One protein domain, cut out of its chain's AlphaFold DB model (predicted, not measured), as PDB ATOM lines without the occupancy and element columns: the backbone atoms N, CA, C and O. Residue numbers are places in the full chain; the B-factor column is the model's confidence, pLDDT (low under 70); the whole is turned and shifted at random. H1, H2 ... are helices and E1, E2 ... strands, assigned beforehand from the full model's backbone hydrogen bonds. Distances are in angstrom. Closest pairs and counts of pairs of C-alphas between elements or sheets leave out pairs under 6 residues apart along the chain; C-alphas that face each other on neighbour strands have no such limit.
ATOM      1  N   PHE A 126      28.481 -43.277 -46.326       92.56
ATOM      2  CA  PHE A 126      29.121 -43.836 -47.516       92.56
ATOM      3  C   PHE A 126      29.950 -42.750 -48.209       92.56
ATOM      4  O   PHE A 126      29.500 -41.607 -48.226       92.56
ATOM      5  N   PRO A 127      31.123 -43.055 -48.791       92.56
ATOM      6  CA  PRO A 127      31.933 -42.044 -49.471       92.56
ATOM      7  C   PRO A 127      31.189 -41.365 -50.629       92.56
ATOM      8  O   PRO A 127      30.620 -42.046 -51.484       92.56
ATOM      9  N   ASN A 128      31.254 -40.035 -50.698       92.56
ATOM     10  CA  ASN A 128      30.789 -39.248 -51.841       92.56
ATOM     11  C   ASN A 128      31.873 -39.221 -52.935       92.56
ATOM     12  O   ASN A 128      32.600 -38.240 -53.077       92.56
ATOM     13  N   LYS A 129      32.027 -40.331 -53.671       83.50
ATOM     14  CA  LYS A 129      33.168 -40.571 -54.581       83.50
ATOM     15  C   LYS A 129      33.390 -39.483 -55.641       83.50
ATOM     16  O   LYS A 129      34.538 -39.230 -55.985       83.50
ATOM     17  N   ASP A 130      32.324 -38.826 -56.093       83.88
ATOM     18  CA  ASP A 130      32.380 -37.806 -57.149       83.88
ATOM     19  C   ASP A 130      32.229 -36.371 -56.611       83.88
ATOM     20  O   ASP A 130      31.989 -35.443 -57.382       83.88
ATOM     21  N   ALA A 131      32.321 -36.182 -55.287       82.06
ATOM     22  CA  ALA A 131      32.081 -34.900 -54.615       82.06
ATOM     23  C   ALA A 131      30.778 -34.219 -55.088       82.06
ATOM     24  O   ALA A 131      30.720 -33.000 -55.291       82.06
ATOM     25  N   ALA A 132      29.727 -35.020 -55.299       83.19
ATOM     26  CA  ALA A 132      28.469 -34.549 -55.850       83.19
ATOM     27  C   ALA A 132      27.847 -33.503 -54.916       83.19
ATOM     28  O   ALA A 132      27.586 -33.787 -53.750       83.19
ATOM     29  N   LYS A 133      27.572 -32.306 -55.443       86.94
ATOM     30  CA  LYS A 133      26.917 -31.199 -54.719       86.94
ATOM     31  C   LYS A 133      25.415 -31.149 -54.989       86.94
ATOM     32  O   LYS A 133      24.838 -30.082 -55.180       86.94
ATOM     33  N   ILE A 134      24.789 -32.320 -55.077       90.69
ATOM     34  CA  ILE A 134      23.359 -32.438 -55.361       90.69
ATOM     35  C   ILE A 134      22.563 -32.547 -54.054       90.69
ATOM     36  O   ILE A 134      22.971 -33.292 -53.162       90.69
ATOM     37  N   PRO A 135      21.416 -31.857 -53.926       94.19
ATOM     38  CA  PRO A 135      20.523 -32.060 -52.793       94.19
ATOM     39  C   PRO A 135      19.969 -33.487 -52.766       94.19
ATOM     40  O   PRO A 135      19.269 -33.914 -53.688       94.19
ATOM     41  N   ILE A 136      20.230 -34.206 -51.680       94.88
ATOM     42  CA  ILE A 136      19.597 -35.487 -51.371       94.88
ATOM     43  C   ILE A 136      18.358 -35.182 -50.544       94.88
ATOM     44  O   ILE A 136      18.464 -34.746 -49.401       94.88
ATOM     45  N   THR A 137      17.185 -35.407 -51.133       95.94
ATOM     46  CA  THR A 137      15.892 -35.057 -50.532       95.94
ATOM     47  C   THR A 137      15.064 -36.305 -50.283       95.94
ATOM     48  O   THR A 137      15.014 -37.200 -51.126       95.94
ATOM     49  N   LYS A 138      14.404 -36.365 -49.126       95.69
ATOM     50  CA  LYS A 138      13.522 -37.465 -48.751       95.69
ATOM     51  C   LYS A 138      12.301 -36.947 -47.988       95.69
ATOM     52  O   LYS A 138      12.448 -36.155 -47.056       95.69
ATOM     53  N   ARG A 139      11.117 -37.462 -48.343       96.25
ATOM     54  CA  ARG A 139       9.938 -37.420 -47.467       96.25
ATOM     55  C   ARG A 139      10.152 -38.332 -46.268       96.25
ATOM     56  O   ARG A 139      10.579 -39.480 -46.420       96.25
ATOM     57  N   ILE A 140       9.860 -37.801 -45.094       96.88
ATOM     58  CA  ILE A 140       9.904 -38.529 -43.834       96.88
ATOM     59  C   ILE A 140       8.540 -38.463 -43.161       96.88
ATOM     60  O   ILE A 140       7.800 -37.496 -43.338       96.88
ATOM     61  N   ASN A 141       8.245 -39.479 -42.364       96.44
ATOM     62  CA  ASN A 141       7.088 -39.458 -41.482       96.44
ATOM     63  C   ASN A 141       7.503 -38.863 -40.141       96.44
ATOM     64  O   ASN A 141       8.624 -39.095 -39.680       96.44
ATOM     65  N   ILE A 142       6.598 -38.114 -39.521       97.56
ATOM     66  CA  ILE A 142       6.786 -37.581 -38.173       97.56
ATOM     67  C   ILE A 142       5.630 -38.075 -37.329       97.56
ATOM     68  O   ILE A 142       4.480 -37.843 -37.680       97.56
ATOM     69  N   ALA A 143       5.944 -38.698 -36.199       96.44
ATOM     70  CA  ALA A 143       5.003 -38.972 -35.127       96.44
ATOM     71  C   ALA A 143       5.633 -38.496 -33.817       96.44
ATOM     72  O   ALA A 143       6.675 -39.002 -33.400       96.44
ATOM     73  N   SER A 144       5.028 -37.481 -33.209       97.62
ATOM     74  CA  SER A 144       5.549 -36.804 -32.023       97.62
ATOM     75  C   SER A 144       4.403 -36.410 -31.097       97.62
ATOM     76  O   SER A 144       3.231 -36.570 -31.434       97.62
ATOM     77  N   ASN A 145       4.731 -35.899 -29.914       97.38
ATOM     78  CA  ASN A 145       3.767 -35.404 -28.942       97.38
ATOM     79  C   ASN A 145       4.021 -33.927 -28.637       97.38
ATOM     80  O   ASN A 145       5.161 -33.521 -28.416       97.38
ATOM     81  N   CYS A 146       2.956 -33.133 -28.549       96.56
ATOM     82  CA  CYS A 146       3.025 -31.756 -28.075       96.56
ATOM     83  C   CYS A 146       3.450 -31.743 -26.600       96.56
ATOM     84  O   CYS A 146       2.806 -32.378 -25.761       96.56
ATOM     85  N   SER A 147       4.503 -31.000 -26.263       96.75
ATOM     86  CA  SER A 147       5.064 -30.964 -24.903       96.75
ATOM     87  C   SER A 147       4.117 -30.436 -23.825       96.75
ATOM     88  O   SER A 147       4.272 -30.790 -22.660       96.75
ATOM     89  N   HIS A 148       3.113 -29.645 -24.199       95.50
ATOM     90  CA  HIS A 148       2.167 -29.047 -23.254       95.50
ATOM     91  C   HIS A 148       1.095 -30.017 -22.750       95.50
ATOM     92  O   HIS A 148       0.643 -29.904 -21.614       95.50
ATOM     93  N   HIS A 149       0.662 -30.951 -23.601       95.69
ATOM     94  CA  HIS A 149      -0.473 -31.837 -23.312       95.69
ATOM     95  C   HIS A 149      -0.136 -33.320 -23.457       95.69
ATOM     96  O   HIS A 149      -0.974 -34.162 -23.145       95.69
ATOM     97  N   LEU A 150       1.064 -33.633 -23.956       95.19
ATOM     98  CA  LEU A 150       1.514 -34.985 -24.293       95.19
ATOM     99  C   LEU A 150       0.568 -35.685 -25.283       95.19
ATOM    100  O   LEU A 150       0.409 -36.902 -25.257       95.19
ATOM    101  N   LEU A 151      -0.073 -34.888 -26.141       95.94
ATOM    102  CA  LEU A 151      -0.999 -35.338 -27.172       95.94
ATOM    103  C   LEU A 151      -0.316 -35.339 -28.542       95.94
ATOM    104  O   LEU A 151       0.498 -34.449 -28.807       95.94
ATOM    105  N   PRO A 152      -0.642 -36.299 -29.419       96.06
ATOM    106  CA  PRO A 152       0.095 -36.500 -30.653       96.06
ATOM    107  C   PRO A 152      -0.104 -35.384 -31.685       96.06
ATOM    108  O   PRO A 152      -1.195 -34.825 -31.844       96.06
ATOM    109  N   PHE A 153       0.952 -35.134 -32.447       97.06
ATOM    110  CA  PHE A 153       0.919 -34.477 -33.747       97.06
ATOM    111  C   PHE A 153       1.755 -35.312 -34.720       97.06
ATOM    112  O   PHE A 153       2.800 -35.854 -34.344       97.06
ATOM    113  N   ASN A 154       1.288 -35.476 -35.954       96.31
ATOM    114  CA  ASN A 154       1.965 -36.333 -36.921       96.31
ATOM    115  C   ASN A 154       1.668 -35.931 -38.372       96.31
ATOM    116  O   ASN A 154       0.858 -35.043 -38.631       96.31
ATOM    117  N   THR A 155       2.354 -36.594 -39.302       96.56
ATOM    118  CA  THR A 155       2.142 -36.468 -40.751       96.56
ATOM    119  C   THR A 155       0.939 -37.249 -41.275       96.56
ATOM    120  O   THR A 155       0.577 -37.067 -42.428       96.56
ATOM    121  N   ASP A 156       0.335 -38.117 -40.466       93.75
ATOM    122  CA  ASP A 156      -0.632 -39.123 -40.930       93.75
ATOM    123  C   ASP A 156      -2.093 -38.705 -40.685       93.75
ATOM    124  O   ASP A 156      -3.017 -39.341 -41.185       93.75
ATOM    125  N   PHE A 157      -2.329 -37.649 -39.902       92.00
ATOM    126  CA  PHE A 157      -3.674 -37.152 -39.595       92.00
ATOM    127  C   PHE A 157      -4.354 -36.428 -40.763       92.00
ATOM    128  O   PHE A 157      -5.574 -36.280 -40.736       92.00
ATOM    129  N   ASP A 158      -3.599 -35.975 -41.764       91.88
ATOM    130  CA  ASP A 158      -4.125 -35.238 -42.912       91.88
ATOM    131  C   ASP A 158      -3.311 -35.570 -44.169       91.88
ATOM    132  O   ASP A 158      -2.084 -35.635 -44.114       91.88
ATOM    133  N   ASN A 159      -3.980 -35.765 -45.308       91.56
ATOM    134  CA  ASN A 159      -3.324 -36.139 -46.565       91.56
ATOM    135  C   ASN A 159      -2.398 -35.039 -47.112       91.56
ATOM    136  O   ASN A 159      -1.473 -35.339 -47.869       91.56
ATOM    137  N   ASP A 160      -2.634 -33.786 -46.723       93.00
ATOM    138  CA  ASP A 160      -1.809 -32.644 -47.110       93.00
ATOM    139  C   ASP A 160      -0.651 -32.407 -46.122       93.00
ATOM    140  O   ASP A 160       0.193 -31.534 -46.350       93.00
ATOM    141  N   SER A 161      -0.585 -33.168 -45.021       95.81
ATOM    142  CA  SER A 161       0.553 -33.146 -44.100       95.81
ATOM    143  C   SER A 161       1.745 -33.892 -44.686       95.81
ATOM    144  O   SER A 161       1.640 -35.021 -45.157       95.81
ATOM    145  N   TYR A 162       2.925 -33.286 -44.617       96.75
ATOM    146  CA  TYR A 162       4.157 -33.963 -45.012       96.75
ATOM    147  C   TYR A 162       5.371 -33.353 -44.323       96.75
ATOM    148  O   TYR A 162       5.370 -32.185 -43.937       96.75
ATOM    149  N   ALA A 163       6.445 -34.132 -44.214       98.06
ATOM    150  CA  ALA A 163       7.733 -33.633 -43.766       98.06
ATOM    151  C   ALA A 163       8.842 -33.986 -44.760       98.06
ATOM    152  O   ALA A 163       8.845 -35.052 -45.378       98.06
ATOM    153  N   ILE A 164       9.787 -33.063 -44.930       97.75
ATOM    154  CA  ILE A 164      10.913 -33.184 -45.856       97.75
ATOM    155  C   ILE A 164      12.202 -32.947 -45.090       97.75
ATOM    156  O   ILE A 164      12.308 -31.993 -44.321       97.75
ATOM    157  N   VAL A 165      13.197 -33.782 -45.377       98.19
ATOM    158  CA  VAL A 165      14.603 -33.509 -45.080       98.19
ATOM    159  C   VAL A 165      15.366 -33.472 -46.395       98.19
ATOM    160  O   VAL A 165      15.243 -34.377 -47.224       98.19
ATOM    161  N   SER A 166      16.170 -32.433 -46.580       97.62
ATOM    162  CA  SER A 166      17.118 -32.304 -47.677       97.62
ATOM    163  C   SER A 166      18.489 -31.922 -47.135       97.62
ATOM    164  O   SER A 166      18.581 -31.136 -46.196       97.62
ATOM    165  N   TYR A 167      19.555 -32.478 -47.702       97.50
ATOM    166  CA  TYR A 167      20.918 -32.043 -47.403       97.50
ATOM    167  C   TYR A 167      21.821 -32.156 -48.632       97.50
ATOM    168  O   TYR A 167      21.564 -32.979 -49.514       97.50
ATOM    169  N   ILE A 168      22.883 -31.352 -48.695       97.00
ATOM    170  CA  ILE A 168      23.928 -31.475 -49.721       97.00
ATOM    171  C   ILE A 168      25.151 -32.151 -49.085       97.00
ATOM    172  O   ILE A 168      25.745 -31.586 -48.160       97.00
ATOM    173  N   PRO A 169      25.526 -33.367 -49.528       95.12
ATOM    174  CA  PRO A 169      26.643 -34.099 -48.946       95.12
ATOM    175  C   PRO A 169      27.980 -33.402 -49.231       95.12
ATOM    176  O   PRO A 169      28.175 -32.807 -50.291       95.12
ATOM    177  N   LYS A 170      28.922 -33.531 -48.291       91.38
ATOM    178  CA  LYS A 170      30.340 -33.195 -48.503       91.38
ATOM    179  C   LYS A 170      31.119 -34.461 -48.837       91.38
ATOM    180  O   LYS A 170      30.964 -34.993 -49.930       91.38
ATOM    181  N   ASP A 171      31.877 -34.987 -47.882       91.12
ATOM    182  CA  ASP A 171      32.713 -36.177 -48.067       91.12
ATOM    183  C   ASP A 171      31.906 -37.479 -47.987       91.12
ATOM    184  O   ASP A 171      32.316 -38.511 -48.525       91.12
ATOM    185  N   TYR A 172      30.733 -37.432 -47.346       90.56
ATOM    186  CA  TYR A 172      29.898 -38.600 -47.106       90.56
ATOM    187  C   TYR A 172      28.419 -38.374 -47.421       90.56
ATOM    188  O   TYR A 172      27.865 -37.294 -47.230       90.56
ATOM    189  N   VAL A 173      27.774 -39.458 -47.842       94.00
ATOM    190  CA  VAL A 173      26.333 -39.595 -48.040       94.00
ATOM    191  C   VAL A 173      25.754 -40.439 -46.906       94.00
ATOM    192  O   VAL A 173      26.246 -41.528 -46.604       94.00
ATOM    193  N   LEU A 174      24.681 -39.959 -46.282       94.62
ATOM    194  CA  LEU A 174      23.894 -40.710 -45.308       94.62
ATOM    195  C   LEU A 174      23.099 -41.826 -45.987       94.62
ATOM    196  O   LEU A 174      22.456 -41.617 -47.016       94.62
ATOM    197  N   GLY A 175      23.055 -43.003 -45.358       92.81
ATOM    198  CA  GLY A 175      22.136 -44.059 -45.779       92.81
ATOM    199  C   GLY A 175      20.678 -43.585 -45.748       92.81
ATOM    200  O   GLY A 175      20.230 -43.001 -44.765       92.81
ATOM    201  N   ILE A 176      19.904 -43.885 -46.792       90.75
ATOM    202  CA  ILE A 176      18.527 -43.379 -46.981       90.75
ATOM    203  C   ILE A 176      17.609 -43.697 -45.786       90.75
ATOM    204  O   ILE A 176      16.765 -42.888 -45.387       90.75
ATOM    205  N   SER A 177      17.761 -44.877 -45.182       93.00
ATOM    206  CA  SER A 177      16.990 -45.278 -43.998       93.00
ATOM    207  C   SER A 177      17.363 -44.491 -42.737       93.00
ATOM    208  O   SER A 177      16.561 -44.418 -41.811       93.00
ATOM    209  N   LYS A 178      18.546 -43.868 -42.692       94.69
ATOM    210  CA  LYS A 178      19.036 -43.108 -41.534       94.69
ATOM    211  C   LYS A 178      18.341 -41.766 -41.370       94.69
ATOM    212  O   LYS A 178      18.143 -41.366 -40.234       94.69
ATOM    213  N   LEU A 179      17.890 -41.142 -42.461       95.88
ATOM    214  CA  LEU A 179      17.090 -39.913 -42.395       95.88
ATOM    215  C   LEU A 179      15.782 -40.139 -41.619       95.88
ATOM    216  O   LEU A 179      15.480 -39.383 -40.705       95.88
ATOM    217  N   GLN A 180      15.062 -41.229 -41.922       96.75
ATOM    218  CA  GLN A 180      13.838 -41.588 -41.193       96.75
ATOM    219  C   GLN A 180      14.151 -41.952 -39.739       96.75
ATOM    220  O   GLN A 180      13.542 -41.408 -38.834       96.75
ATOM    221  N   ARG A 181      15.152 -42.812 -39.497       96.12
ATOM    222  CA  ARG A 181      15.482 -43.240 -38.125       96.12
ATOM    223  C   ARG A 181      15.955 -42.096 -37.227       96.12
ATOM    224  O   ARG A 181      15.678 -42.120 -36.035       96.12
ATOM    225  N   LEU A 182      16.678 -41.117 -37.775       96.75
ATOM    226  CA  LEU A 182      17.049 -39.905 -37.042       96.75
ATOM    227  C   LEU A 182      15.817 -39.064 -36.723       96.75
ATOM    228  O   LEU A 182      15.654 -38.658 -35.575       96.75
ATOM    229  N   ALA A 183      14.941 -38.853 -37.707       97.56
ATOM    230  CA  ALA A 183      13.686 -38.151 -37.479       97.56
ATOM    231  C   ALA A 183      12.842 -38.845 -36.401       97.56
ATOM    232  O   ALA A 183      12.381 -38.167 -35.491       97.56
ATOM    233  N   ASP A 184      12.715 -40.174 -36.432       97.25
ATOM    234  CA  ASP A 184      11.980 -40.952 -35.429       97.25
ATOM    235  C   ASP A 184      12.617 -40.846 -34.034       97.25
ATOM    236  O   ASP A 184      11.918 -40.625 -33.046       97.25
ATOM    237  N   PHE A 185      13.946 -40.964 -33.937       97.38
ATOM    238  CA  PHE A 185      14.677 -40.851 -32.667       97.38
ATOM    239  C   PHE A 185      14.469 -39.501 -31.983       97.38
ATOM    240  O   PHE A 185      14.309 -39.441 -30.761       97.38
ATOM    241  N   VAL A 186      14.465 -38.423 -32.768       97.75
ATOM    242  CA  VAL A 186      14.185 -37.082 -32.254       97.75
ATOM    243  C   VAL A 186      12.693 -36.942 -31.951       97.75
ATOM    244  O   VAL A 186      12.341 -36.525 -30.855       97.75
ATOM    245  N   SER A 187      11.811 -37.334 -32.875       97.94
ATOM    246  CA  SER A 187      10.362 -37.086 -32.797       97.94
ATOM    247  C   SER A 187       9.662 -37.848 -31.675       97.94
ATOM    248  O   SER A 187       8.677 -37.346 -31.143       97.94
ATOM    249  N   ARG A 188      10.169 -39.012 -31.248       97.50
ATOM    250  CA  ARG A 188       9.592 -39.813 -30.146       97.50
ATOM    251  C   ARG A 188       9.883 -39.236 -28.754       97.50
ATOM    252  O   ARG A 188      10.291 -39.945 -27.833       97.50
ATOM    253  N   ARG A 189       9.714 -37.927 -28.611       97.69
ATOM    254  CA  ARG A 189       9.839 -37.159 -27.369       97.69
ATOM    255  C   ARG A 189       8.708 -36.126 -27.333       97.69
ATOM    256  O   ARG A 189       7.728 -36.228 -28.073       97.69
ATOM    257  N   TYR A 190       8.824 -35.140 -26.454       98.00
ATOM    258  CA  TYR A 190       7.798 -34.123 -26.254       98.00
ATOM    259  C   TYR A 190       8.283 -32.768 -26.760       98.00
ATOM    260  O   TYR A 190       9.246 -32.221 -26.226       98.00
ATOM    261  N   TRP A 191       7.604 -32.213 -27.762       98.38
ATOM    262  CA  TRP A 191       8.129 -31.112 -28.567       98.38
ATOM    263  C   TRP A 191       7.160 -29.943 -28.747       98.38
ATOM    264  O   TRP A 191       5.943 -30.123 -28.805       98.38
ATOM    265  N   LEU A 192       7.742 -28.753 -28.913       98.06
ATOM    266  CA  LEU A 192       7.202 -27.705 -29.781       98.06
ATOM    267  C   LEU A 192       7.621 -28.028 -31.221       98.06
ATOM    268  O   LEU A 192       8.746 -28.489 -31.434       98.06
ATOM    269  N   GLN A 193       6.749 -27.829 -32.211       98.25
ATOM    270  CA  GLN A 193       7.046 -28.261 -33.586       98.25
ATOM    271  C   GLN A 193       8.236 -27.494 -34.183       98.25
ATOM    272  O   GLN A 193       9.041 -28.063 -34.923       98.25
ATOM    273  N   GLU A 194       8.383 -26.221 -33.839       98.06
ATOM    274  CA  GLU A 194       9.479 -25.350 -34.253       98.06
ATOM    275  C   GLU A 194      10.825 -25.890 -33.752       98.06
ATOM    276  O   GLU A 194      11.771 -26.037 -34.531       98.06
ATOM    277  N   ASP A 195      10.879 -26.281 -32.477       98.50
ATOM    278  CA  ASP A 195      12.070 -26.872 -31.867       98.50
ATOM    279  C   ASP A 195      12.370 -28.260 -32.439       98.50
ATOM    280  O   ASP A 195      13.529 -28.564 -32.713       98.50
ATOM    281  N   LEU A 196      11.341 -29.078 -32.699       98.69
ATOM    282  CA  LEU A 196      11.512 -30.366 -33.376       98.69
ATOM    283  C   LEU A 196      12.120 -30.183 -34.773       98.69
ATOM    284  O   LEU A 196      13.053 -30.892 -35.141       98.69
ATOM    285  N   THR A 197      11.616 -29.214 -35.542       98.69
ATOM    286  CA  THR A 197      12.123 -28.897 -36.891       98.69
ATOM    287  C   THR A 197      13.614 -28.572 -36.840       98.69
ATOM    288  O   THR A 197      14.408 -29.105 -37.619       98.69
ATOM    289  N   LYS A 198      13.996 -27.717 -35.886       98.69
ATOM    290  CA  LYS A 198      15.380 -27.305 -35.669       98.69
ATOM    291  C   LYS A 198      16.256 -28.457 -35.179       98.69
ATOM    292  O   LYS A 198      17.395 -28.577 -35.623       98.69
ATOM    293  N   GLU A 199      15.753 -29.317 -34.300       98.56
ATOM    294  CA  GLU A 199      16.546 -30.433 -33.789       98.56
ATOM    295  C   GLU A 199      16.776 -31.510 -34.851       98.56
ATOM    296  O   GLU A 199      17.892 -32.011 -34.980       98.56
ATOM    297  N   ILE A 200      15.778 -31.804 -35.691       98.56
ATOM    298  CA  ILE A 200      15.981 -32.664 -36.865       98.56
ATOM    299  C   ILE A 200      17.060 -32.054 -37.767       98.56
ATOM    300  O   ILE A 200      17.975 -32.768 -38.174       98.56
ATOM    301  N   TYR A 201      17.015 -30.741 -38.031       98.62
ATOM    302  CA  TYR A 201      18.077 -30.060 -38.779       98.62
ATOM    303  C   TYR A 201      19.450 -30.281 -38.129       98.62
ATOM    304  O   TYR A 201      20.377 -30.702 -38.820       98.62
ATOM    305  N   ASN A 202      19.580 -30.066 -36.815       98.31
ATOM    306  CA  ASN A 202      20.848 -30.216 -36.095       98.31
ATOM    307  C   ASN A 202      21.398 -31.642 -36.207       98.31
ATOM    308  O   ASN A 202      22.574 -31.815 -36.527       98.31
ATOM    309  N   LYS A 203      20.551 -32.660 -36.008       97.19
ATOM    310  CA  LYS A 203      20.960 -34.068 -36.116       97.19
ATOM    311  C   LYS A 203      21.387 -34.452 -37.522       97.19
ATOM    312  O   LYS A 203      22.344 -35.207 -37.687       97.19
ATOM    313  N   ILE A 204      20.700 -33.940 -38.540       97.19
ATOM    314  CA  ILE A 204      21.073 -34.183 -39.936       97.19
ATOM    315  C   ILE A 204      22.375 -33.460 -40.279       97.19
ATOM    316  O   ILE A 204      23.254 -34.074 -40.879       97.19
ATOM    317  N   LYS A 205      22.531 -32.203 -39.855       97.06
ATOM    318  CA  LYS A 205      23.763 -31.422 -40.009       97.06
ATOM    319  C   LYS A 205      24.961 -32.134 -39.386       97.06
ATOM    320  O   LYS A 205      25.993 -32.262 -40.039       97.06
ATOM    321  N   GLU A 206      24.820 -32.618 -38.155       95.56
ATOM    322  CA  GLU A 206      25.867 -33.361 -37.449       95.56
ATOM    323  C   GLU A 206      26.212 -34.660 -38.188       95.56
ATOM    324  O   GLU A 206      27.373 -34.907 -38.511       95.56
ATOM    325  N   ALA A 207      25.194 -35.456 -38.530       94.38
ATOM    326  CA  ALA A 207      25.374 -36.736 -39.202       94.38
ATOM    327  C   ALA A 207      26.007 -36.595 -40.600       94.38
ATOM    328  O   ALA A 207      26.865 -37.394 -40.970       94.38
ATOM    329  N   ALA A 208      25.572 -35.605 -41.383       93.81
ATOM    330  CA  ALA A 208      26.048 -35.353 -42.745       93.81
ATOM    331  C   ALA A 208      27.287 -34.442 -42.806       93.81
ATOM    332  O   ALA A 208      27.847 -34.254 -43.886       93.81
ATOM    333  N   GLN A 209      27.706 -33.867 -41.673       94.50
ATOM    334  CA  GLN A 209      28.846 -32.949 -41.549       94.50
ATOM    335  C   GLN A 209      28.756 -31.731 -42.492       94.50
ATOM    336  O   GLN A 209      29.754 -31.220 -43.016       94.50
ATOM    337  N   THR A 210      27.537 -31.237 -42.711       95.69
ATOM    338  CA  THR A 210      27.245 -30.146 -43.647       95.69
ATOM    339  C   THR A 210      26.310 -29.108 -43.041       95.69
ATOM    340  O   THR A 210      25.411 -29.441 -42.278       95.69
ATOM    341  N   GLU A 211      26.522 -27.842 -43.400       97.06
ATOM    342  CA  GLU A 211      25.594 -26.750 -43.077       97.06
ATOM    343  C   GLU A 211      24.438 -26.683 -44.081       97.06
ATOM    344  O   GLU A 211      23.419 -26.055 -43.814       97.06
ATOM    345  N   ASP A 212      24.592 -27.334 -45.237       97.94
ATOM    346  CA  ASP A 212      23.615 -27.349 -46.315       97.94
ATOM    347  C   ASP A 212      22.514 -28.360 -45.987       97.94
ATOM    348  O   ASP A 212      22.492 -29.468 -46.524       97.94
ATOM    349  N   VAL A 213      21.618 -27.993 -45.072       98.44
ATOM    350  CA  VAL A 213      20.474 -28.811 -44.651       98.44
ATOM    351  C   VAL A 213      19.191 -27.986 -44.712       98.44
ATOM    352  O   VAL A 213      19.183 -26.784 -44.448       98.44
ATOM    353  N   TYR A 214      18.090 -28.640 -45.050       98.56
ATOM    354  CA  TYR A 214      16.747 -28.086 -45.035       98.56
ATOM    355  C   TYR A 214      15.772 -29.102 -44.456       98.56
ATOM    356  O   TYR A 214      15.748 -30.263 -44.867       98.56
ATOM    357  N   VAL A 215      14.959 -28.653 -43.506       98.69
ATOM    358  CA  VAL A 215      13.900 -29.440 -42.881       98.69
ATOM    359  C   VAL A 215      12.612 -28.639 -42.922       98.69
ATOM    360  O   VAL A 215      12.603 -27.462 -42.564       98.69
ATOM    361  N   LYS A 216      11.515 -29.279 -43.325       98.62
ATOM    362  CA  LYS A 216      10.173 -28.694 -43.284       98.62
ATOM    363  C   LYS A 216       9.176 -29.711 -42.761       98.62
ATOM    364  O   LYS A 216       9.162 -30.843 -43.231       98.62
ATOM    365  N   LEU A 217       8.334 -29.280 -41.830       98.44
ATOM    366  CA  LEU A 217       7.125 -29.969 -41.400       98.44
ATOM    367  C   LEU A 217       5.943 -29.124 -41.873       98.44
ATOM    368  O   LEU A 217       5.774 -27.995 -41.422       98.44
ATOM    369  N   CYS A 218       5.177 -29.631 -42.831       97.62
ATOM    370  CA  CYS A 218       4.121 -28.902 -43.520       97.62
ATOM    371  C   CYS A 218       2.745 -29.395 -43.084       97.62
ATOM    372  O   CYS A 218       2.510 -30.600 -43.048       97.62
ATOM    373  N   ASN A 219       1.847 -28.444 -42.816       96.69
ATOM    374  CA  ASN A 219       0.431 -28.664 -42.513       96.69
ATOM    375  C   ASN A 219       0.150 -29.654 -41.362       96.69
ATOM    376  O   ASN A 219      -0.919 -30.249 -41.305       96.69
ATOM    377  N   ILE A 220       1.081 -29.813 -40.420       97.56
ATOM    378  CA  ILE A 220       0.976 -30.818 -39.361       97.56
ATOM    379  C   ILE A 220      -0.208 -30.512 -38.443       97.56
ATOM    380  O   ILE A 220      -0.337 -29.406 -37.907       97.56
ATOM    381  N   LYS A 221      -1.055 -31.520 -38.218       95.50
ATOM    382  CA  LYS A 221      -2.216 -31.432 -37.327       95.50
ATOM    383  C   LYS A 221      -1.846 -31.787 -35.895       95.50
ATOM    384  O   LYS A 221      -1.238 -32.823 -35.629       95.50
ATOM    385  N   HIS A 222      -2.288 -30.954 -34.955       96.44
ATOM    386  CA  HIS A 222      -2.069 -31.149 -33.523       96.44
ATOM    387  C   HIS A 222      -3.364 -31.569 -32.832       96.44
ATOM    388  O   HIS A 222      -4.325 -30.802 -32.753       96.44
ATOM    389  N   THR A 223      -3.400 -32.770 -32.246       95.94
ATOM    390  CA  THR A 223      -4.606 -33.244 -31.530       95.94
ATOM    391  C   THR A 223      -4.929 -32.419 -30.285       95.94
ATOM    392  O   THR A 223      -6.072 -32.416 -29.830       95.94
ATOM    393  N   CYS A 224      -3.972 -31.652 -29.752       94.56
ATOM    394  CA  CYS A 224      -4.236 -30.750 -28.633       94.56
ATOM    395  C   CYS A 224      -5.189 -29.590 -28.966       94.56
ATOM    396  O   CYS A 224      -5.758 -29.024 -28.033       94.56
ATOM    397  N   GLU A 225      -5.399 -29.271 -30.247       93.88
ATOM    398  CA  GLU A 225      -6.422 -28.316 -30.692       93.88
ATOM    399  C   GLU A 225      -7.465 -28.921 -31.636       93.88
ATOM    400  O   GLU A 225      -8.562 -28.384 -31.737       93.88
ATOM    401  N   TRP A 226      -7.158 -30.030 -32.313       93.69
ATOM    402  CA  TRP A 226      -8.075 -30.631 -33.282       93.69
ATOM    403  C   TRP A 226      -9.260 -31.338 -32.611       93.69
ATOM    404  O   TRP A 226     -10.417 -31.057 -32.920       93.69
ATOM    405  N   ILE A 227      -8.996 -32.223 -31.644       93.88
ATOM    406  CA  ILE A 227     -10.040 -33.042 -30.992       93.88
ATOM    407  C   ILE A 227     -10.545 -32.444 -29.670       93.88
ATOM    408  O   ILE A 227     -11.451 -32.981 -29.032       93.88
ATOM    409  N   ARG A 228      -9.945 -31.337 -29.219       94.44
ATOM    410  CA  ARG A 228     -10.253 -30.654 -27.953       94.44
ATOM    411  C   ARG A 228      -9.880 -29.173 -28.036       94.44
ATOM    412  O   ARG A 228      -9.271 -28.740 -29.002       94.44
ATOM    413  N   GLY A 229     -10.193 -28.399 -27.000       93.12
ATOM    414  CA  GLY A 229      -9.830 -26.980 -26.970       93.12
ATOM    415  C   GLY A 229     -10.537 -26.200 -28.081       93.12
ATOM    416  O   GLY A 229     -11.763 -26.244 -28.146       93.12
ATOM    417  N   ALA A 230      -9.769 -25.518 -28.936       94.25
ATOM    418  CA  ALA A 230     -10.288 -24.700 -30.036       94.25
ATOM    419  C   ALA A 230     -11.071 -25.499 -31.095       94.25
ATOM    420  O   ALA A 230     -11.895 -24.916 -31.793       94.25
ATOM    421  N   ARG A 231     -10.849 -26.820 -31.190       92.19
ATOM    422  CA  ARG A 231     -11.502 -27.728 -32.151       92.19
ATOM    423  C   ARG A 231     -11.341 -27.281 -33.607       92.19
ATOM    424  O   ARG A 231     -12.276 -27.388 -34.398       92.19
ATOM    425  N   ASN A 232     -10.159 -26.780 -33.961       91.31
ATOM    426  CA  ASN A 232      -9.854 -26.418 -35.340       91.31
ATOM    427  C   ASN A 232      -9.553 -27.683 -36.151       91.31
ATOM    428  O   ASN A 232      -8.559 -28.364 -35.913       91.31
ATOM    429  N   THR A 233     -10.427 -28.011 -37.097       86.19
ATOM    430  CA  THR A 233     -10.276 -29.179 -37.974       86.19
ATOM    431  C   THR A 233      -9.527 -28.861 -39.265       86.19
ATOM    432  O   THR A 233      -8.960 -29.760 -39.880       86.19
ATOM    433  N   GLU A 234      -9.467 -27.590 -39.664       85.69
ATOM    434  CA  GLU A 234      -8.949 -27.168 -40.970       85.69
ATOM    435  C   GLU A 234      -7.512 -26.650 -40.904       85.69
ATOM    436  O   GLU A 234      -6.714 -26.941 -41.791       85.69
ATOM    437  N   GLY A 235      -7.133 -25.967 -39.823       85.50
ATOM    438  CA  GLY A 235      -5.780 -25.436 -39.650       85.50
ATOM    439  C   GLY A 235      -4.735 -26.532 -39.453       85.50
ATOM    440  O   GLY A 235      -4.985 -27.512 -38.752       85.50
ATOM    441  N   GLY A 236      -3.574 -26.381 -40.085       91.62
ATOM    442  CA  GLY A 236      -2.373 -27.167 -39.814       91.62
ATOM    443  C   GLY A 236      -1.177 -26.239 -39.628       91.62
ATOM    444  O   GLY A 236      -1.135 -25.134 -40.174       91.62
ATOM    445  N   PHE A 237      -0.207 -26.667 -38.827       96.44
ATOM    446  CA  PHE A 237       0.946 -25.846 -38.480       96.44
ATOM    447  C   PHE A 237       2.151 -26.204 -39.351       96.44
ATOM    448  O   PHE A 237       2.511 -27.375 -39.503       96.44
ATOM    449  N   THR A 238       2.785 -25.187 -39.938       97.88
ATOM    450  CA  THR A 238       3.960 -25.356 -40.799       97.88
ATOM    451  C   THR A 238       5.173 -24.691 -40.178       97.88
ATOM    452  O   THR A 238       5.119 -23.530 -39.783       97.88
ATOM    453  N   SER A 239       6.286 -25.412 -40.160       98.50
ATOM    454  CA  SER A 239       7.578 -24.925 -39.694       98.50
ATOM    455  C   SER A 239       8.683 -25.395 -40.634       98.50
ATOM    456  O   SER A 239       8.643 -26.505 -41.168       98.50
ATOM    457  N   GLU A 240       9.686 -24.550 -40.840       98.25
ATOM    458  CA  GLU A 240      10.876 -24.891 -41.614       98.25
ATOM    459  C   GLU A 240      12.143 -24.351 -40.951       98.25
ATOM    460  O   GLU A 240      12.118 -23.334 -40.259       98.25
ATOM    461  N   PHE A 241      13.255 -25.049 -41.159       98.69
ATOM    462  CA  PHE A 241      14.581 -24.627 -40.727       98.69
ATOM    463  C   PHE A 241      15.597 -24.992 -41.812       98.69
ATOM    464  O   PHE A 241      15.541 -26.081 -42.388       98.69
ATOM    465  N   TYR A 242      16.510 -24.077 -42.123       98.56
ATOM    466  CA  TYR A 242      17.479 -24.242 -43.203       98.56
ATOM    467  C   TYR A 242      18.818 -23.586 -42.878       98.56
ATOM    468  O   TYR A 242      18.896 -22.657 -42.078       98.56
ATOM    469  N   GLY A 243      19.862 -24.054 -43.558       98.12
ATOM    470  CA  GLY A 243      21.208 -23.505 -43.493       98.12
ATOM    471  C   GLY A 243      21.971 -23.688 -44.803       98.12
ATOM    472  O   GLY A 243      21.528 -24.393 -45.716       98.12
ATOM    473  N   GLY A 244      23.113 -23.007 -44.897       97.62
ATOM    474  CA  GLY A 244      24.019 -23.109 -46.040       97.62
ATOM    475  C   GLY A 244      23.351 -22.739 -47.367       97.62
ATOM    476  O   GLY A 244      22.660 -21.724 -47.470       97.62
ATOM    477  N   ALA A 245      23.536 -23.578 -48.385       97.50
ATOM    478  CA  ALA A 245      22.983 -23.415 -49.728       97.50
ATOM    479  C   ALA A 245      21.454 -23.258 -49.742       97.50
ATOM    480  O   ALA A 245      20.914 -22.561 -50.598       97.50
ATOM    481  N   PHE A 246      20.747 -23.836 -48.765       98.12
ATOM    482  CA  PHE A 246      19.299 -23.673 -48.637       98.12
ATOM    483  C   PHE A 246      18.881 -22.293 -48.134       98.12
ATOM    484  O   PHE A 246      17.690 -22.081 -47.940       98.12
ATOM    485  N   GLY A 247      19.801 -21.337 -47.960       97.56
ATOM    486  CA  GLY A 247      19.469 -19.914 -47.889       97.56
ATOM    487  C   GLY A 247      18.808 -19.399 -49.175       97.56
ATOM    488  O   GLY A 247      17.967 -18.501 -49.096       97.56
ATOM    489  N   ASP A 248      19.091 -20.025 -50.325       97.81
ATOM    490  CA  ASP A 248      18.431 -19.751 -51.604       97.81
ATOM    491  C   ASP A 248      16.967 -20.254 -51.610       97.81
ATOM    492  O   ASP A 248      16.726 -21.469 -51.541       97.81
ATOM    493  N   PRO A 249      15.967 -19.354 -51.712       97.12
ATOM    494  CA  PRO A 249      14.560 -19.737 -51.789       97.12
ATOM    495  C   PRO A 249      14.228 -20.621 -52.994       97.12
ATOM    496  O   PRO A 249      13.352 -21.483 -52.885       97.12
ATOM    497  N   GLU A 250      14.916 -20.449 -54.125       97.25
ATOM    498  CA  GLU A 250      14.597 -21.205 -55.335       97.25
ATOM    499  C   GLU A 250      15.068 -22.654 -55.208       97.25
ATOM    500  O   GLU A 250      14.333 -23.581 -55.559       97.25
ATOM    501  N   LEU A 251      16.226 -22.881 -54.579       96.50
ATOM    502  CA  LEU A 251      16.659 -24.219 -54.188       96.50
ATOM    503  C   LEU A 251      15.660 -24.888 -53.231       96.50
ATOM    504  O   LEU A 251      15.297 -26.049 -53.442       96.50
ATOM    505  N   ARG A 252      15.164 -24.161 -52.214       96.94
ATOM    506  CA  ARG A 252      14.136 -24.684 -51.289       96.94
ATOM    507  C   ARG A 252      12.859 -25.072 -52.027       96.94
ATOM    508  O   ARG A 252      12.277 -26.115 -51.731       96.94
ATOM    509  N   LYS A 253      12.413 -24.263 -52.988       96.25
ATOM    510  CA  LYS A 253      11.234 -24.558 -53.813       96.25
ATOM    511  C   LYS A 253      11.451 -25.804 -54.672       96.25
ATOM    512  O   LYS A 253      10.591 -26.684 -54.693       96.25
ATOM    513  N   GLN A 254      12.615 -25.932 -55.310       94.94
ATOM    514  CA  GLN A 254      12.949 -27.105 -56.121       94.94
ATOM    515  C   GLN A 254      12.877 -28.403 -55.312       94.94
ATOM    516  O   GLN A 254      12.230 -29.351 -55.753       94.94
ATOM    517  N   VAL A 255      13.494 -28.463 -54.126       95.25
ATOM    518  CA  VAL A 255      13.482 -29.697 -53.319       95.25
ATOM    519  C   VAL A 255      12.098 -30.035 -52.763       95.25
ATOM    520  O   VAL A 255      11.785 -31.211 -52.626       95.25
ATOM    521  N   GLN A 256      11.241 -29.037 -52.522       93.25
ATOM    522  CA  GLN A 256       9.847 -29.264 -52.121       93.25
ATOM    523  C   GLN A 256       9.007 -29.900 -53.233       93.25
ATOM    524  O   GLN A 256       8.172 -30.745 -52.951       93.25
ATOM    525  N   THR A 257       9.240 -29.525 -54.493       88.69
ATOM    526  CA  THR A 257       8.486 -30.062 -55.644       88.69
ATOM    527  C   THR A 257       8.936 -31.447 -56.117       88.69
ATOM    528  O   THR A 257       8.253 -32.069 -56.923       88.69
ATOM    529  N   ARG A 258      10.100 -31.927 -55.659       77.88
ATOM    530  CA  ARG A 258      10.710 -33.191 -56.113       77.88
ATOM    531  C   ARG A 258      10.233 -34.424 -55.345       77.88
ATOM    532  O   ARG A 258      10.724 -35.516 -55.624       77.88
TER     533      ARG A 258
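This is residues 126 to 258 of the 259 residues of the protein "GTP cyclohydrolase I" of Campylobacter coli (UniProt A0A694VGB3). An antiparallel sheet of four strands, E1, E4, E6 and E7, continued at one end by the hairpin of E2 and E3, curls round the long helix H2, with H1 beside H2 on the same face. H5 crosses the opposite face near short H4, while H3 and the loop after it lie at the E2-E3 end of the long axis, and E5 lies toward the other end. The printed part has 133 residues, with five named helices and seven named strands in the order E1 E2 E3 E4 E5 H1 H2 E6 H3 E7 H4 H5; the class is mixed, helices and strands. It is compact, with a radius of gyration of the C-alphas of 15.3 A, yet elongated, spanning 52 by 28 by 21 A.

E1, residues 136 to 140, begins at C-alpha 136 (19.597, -35.487, -51.371) and runs on into E2, residues 143 to 146, at 67 degrees. E3 is residues 151 to 154, E4 162 to 167, 17.0 A long, and E5 172 to 174. H1, residues 176 to 187, measures 17.5 A, and H2, residues 193 to 208, measures 22.3 A from C-alpha 193 (7.046, -28.261, -33.586). E6, residues 213 to 222, is 25.2 A long and bends by 64 degrees at residue 219. H3 is residues 223 to 226, E7 237 to 242, 17.3 A long, and H4 244 to 247. H5, residues 249 to 257, is 12.6 A long and ends at C-alpha 257 (8.486, -30.062, -55.644).

The sheet runs E1 E4 E6 E7 and is twisted, with C-alphas up to 4.4 A off its best plane. N 138 and O 165 of E1 and E4 are 2.9 A apart, N 164 and O 216 of E4 and E6 2.9 A, and N 217 and O 239 of E6 and E7 2.9 A, each within hydrogen-bond range. In the hairpin E2 and E3, N 146 and O 151 are 2.8 A apart; E3 and E6 meet only at a point, C-alphas 153 and 222, 4.5 A. H1 and H2 touch as a helical hairpin, a steep tilt of 40 degrees, opposite ways, the closest C-alphas being those of Ala 183 and Ile 200, 6.0 A. H5 is on the opposite face, slantwise to the strands at 53 degrees to E4 on the local plane, at a height over the sheet of 9.8 A. H4 and H5 are close but not clearly touching, their closest C-alphas, of Phe 246 and Arg 252, 5.9 A apart. E5 pairs with no named strand; its residues 172 to 173 pair with 126 to 127, antiparallel. Every O i to N i+4 pair is within hydrogen-bond range in H2 and H5, and 7 of 8 in H1; H3 and H4 are too short for such a pair.

The two C-alphas farthest apart are those of Asp 130 and Gly 229, 53.0 A. The printed part has no cut and no long link. The mean pLDDT of the printed part is 95.2, and no printed residue is under 70.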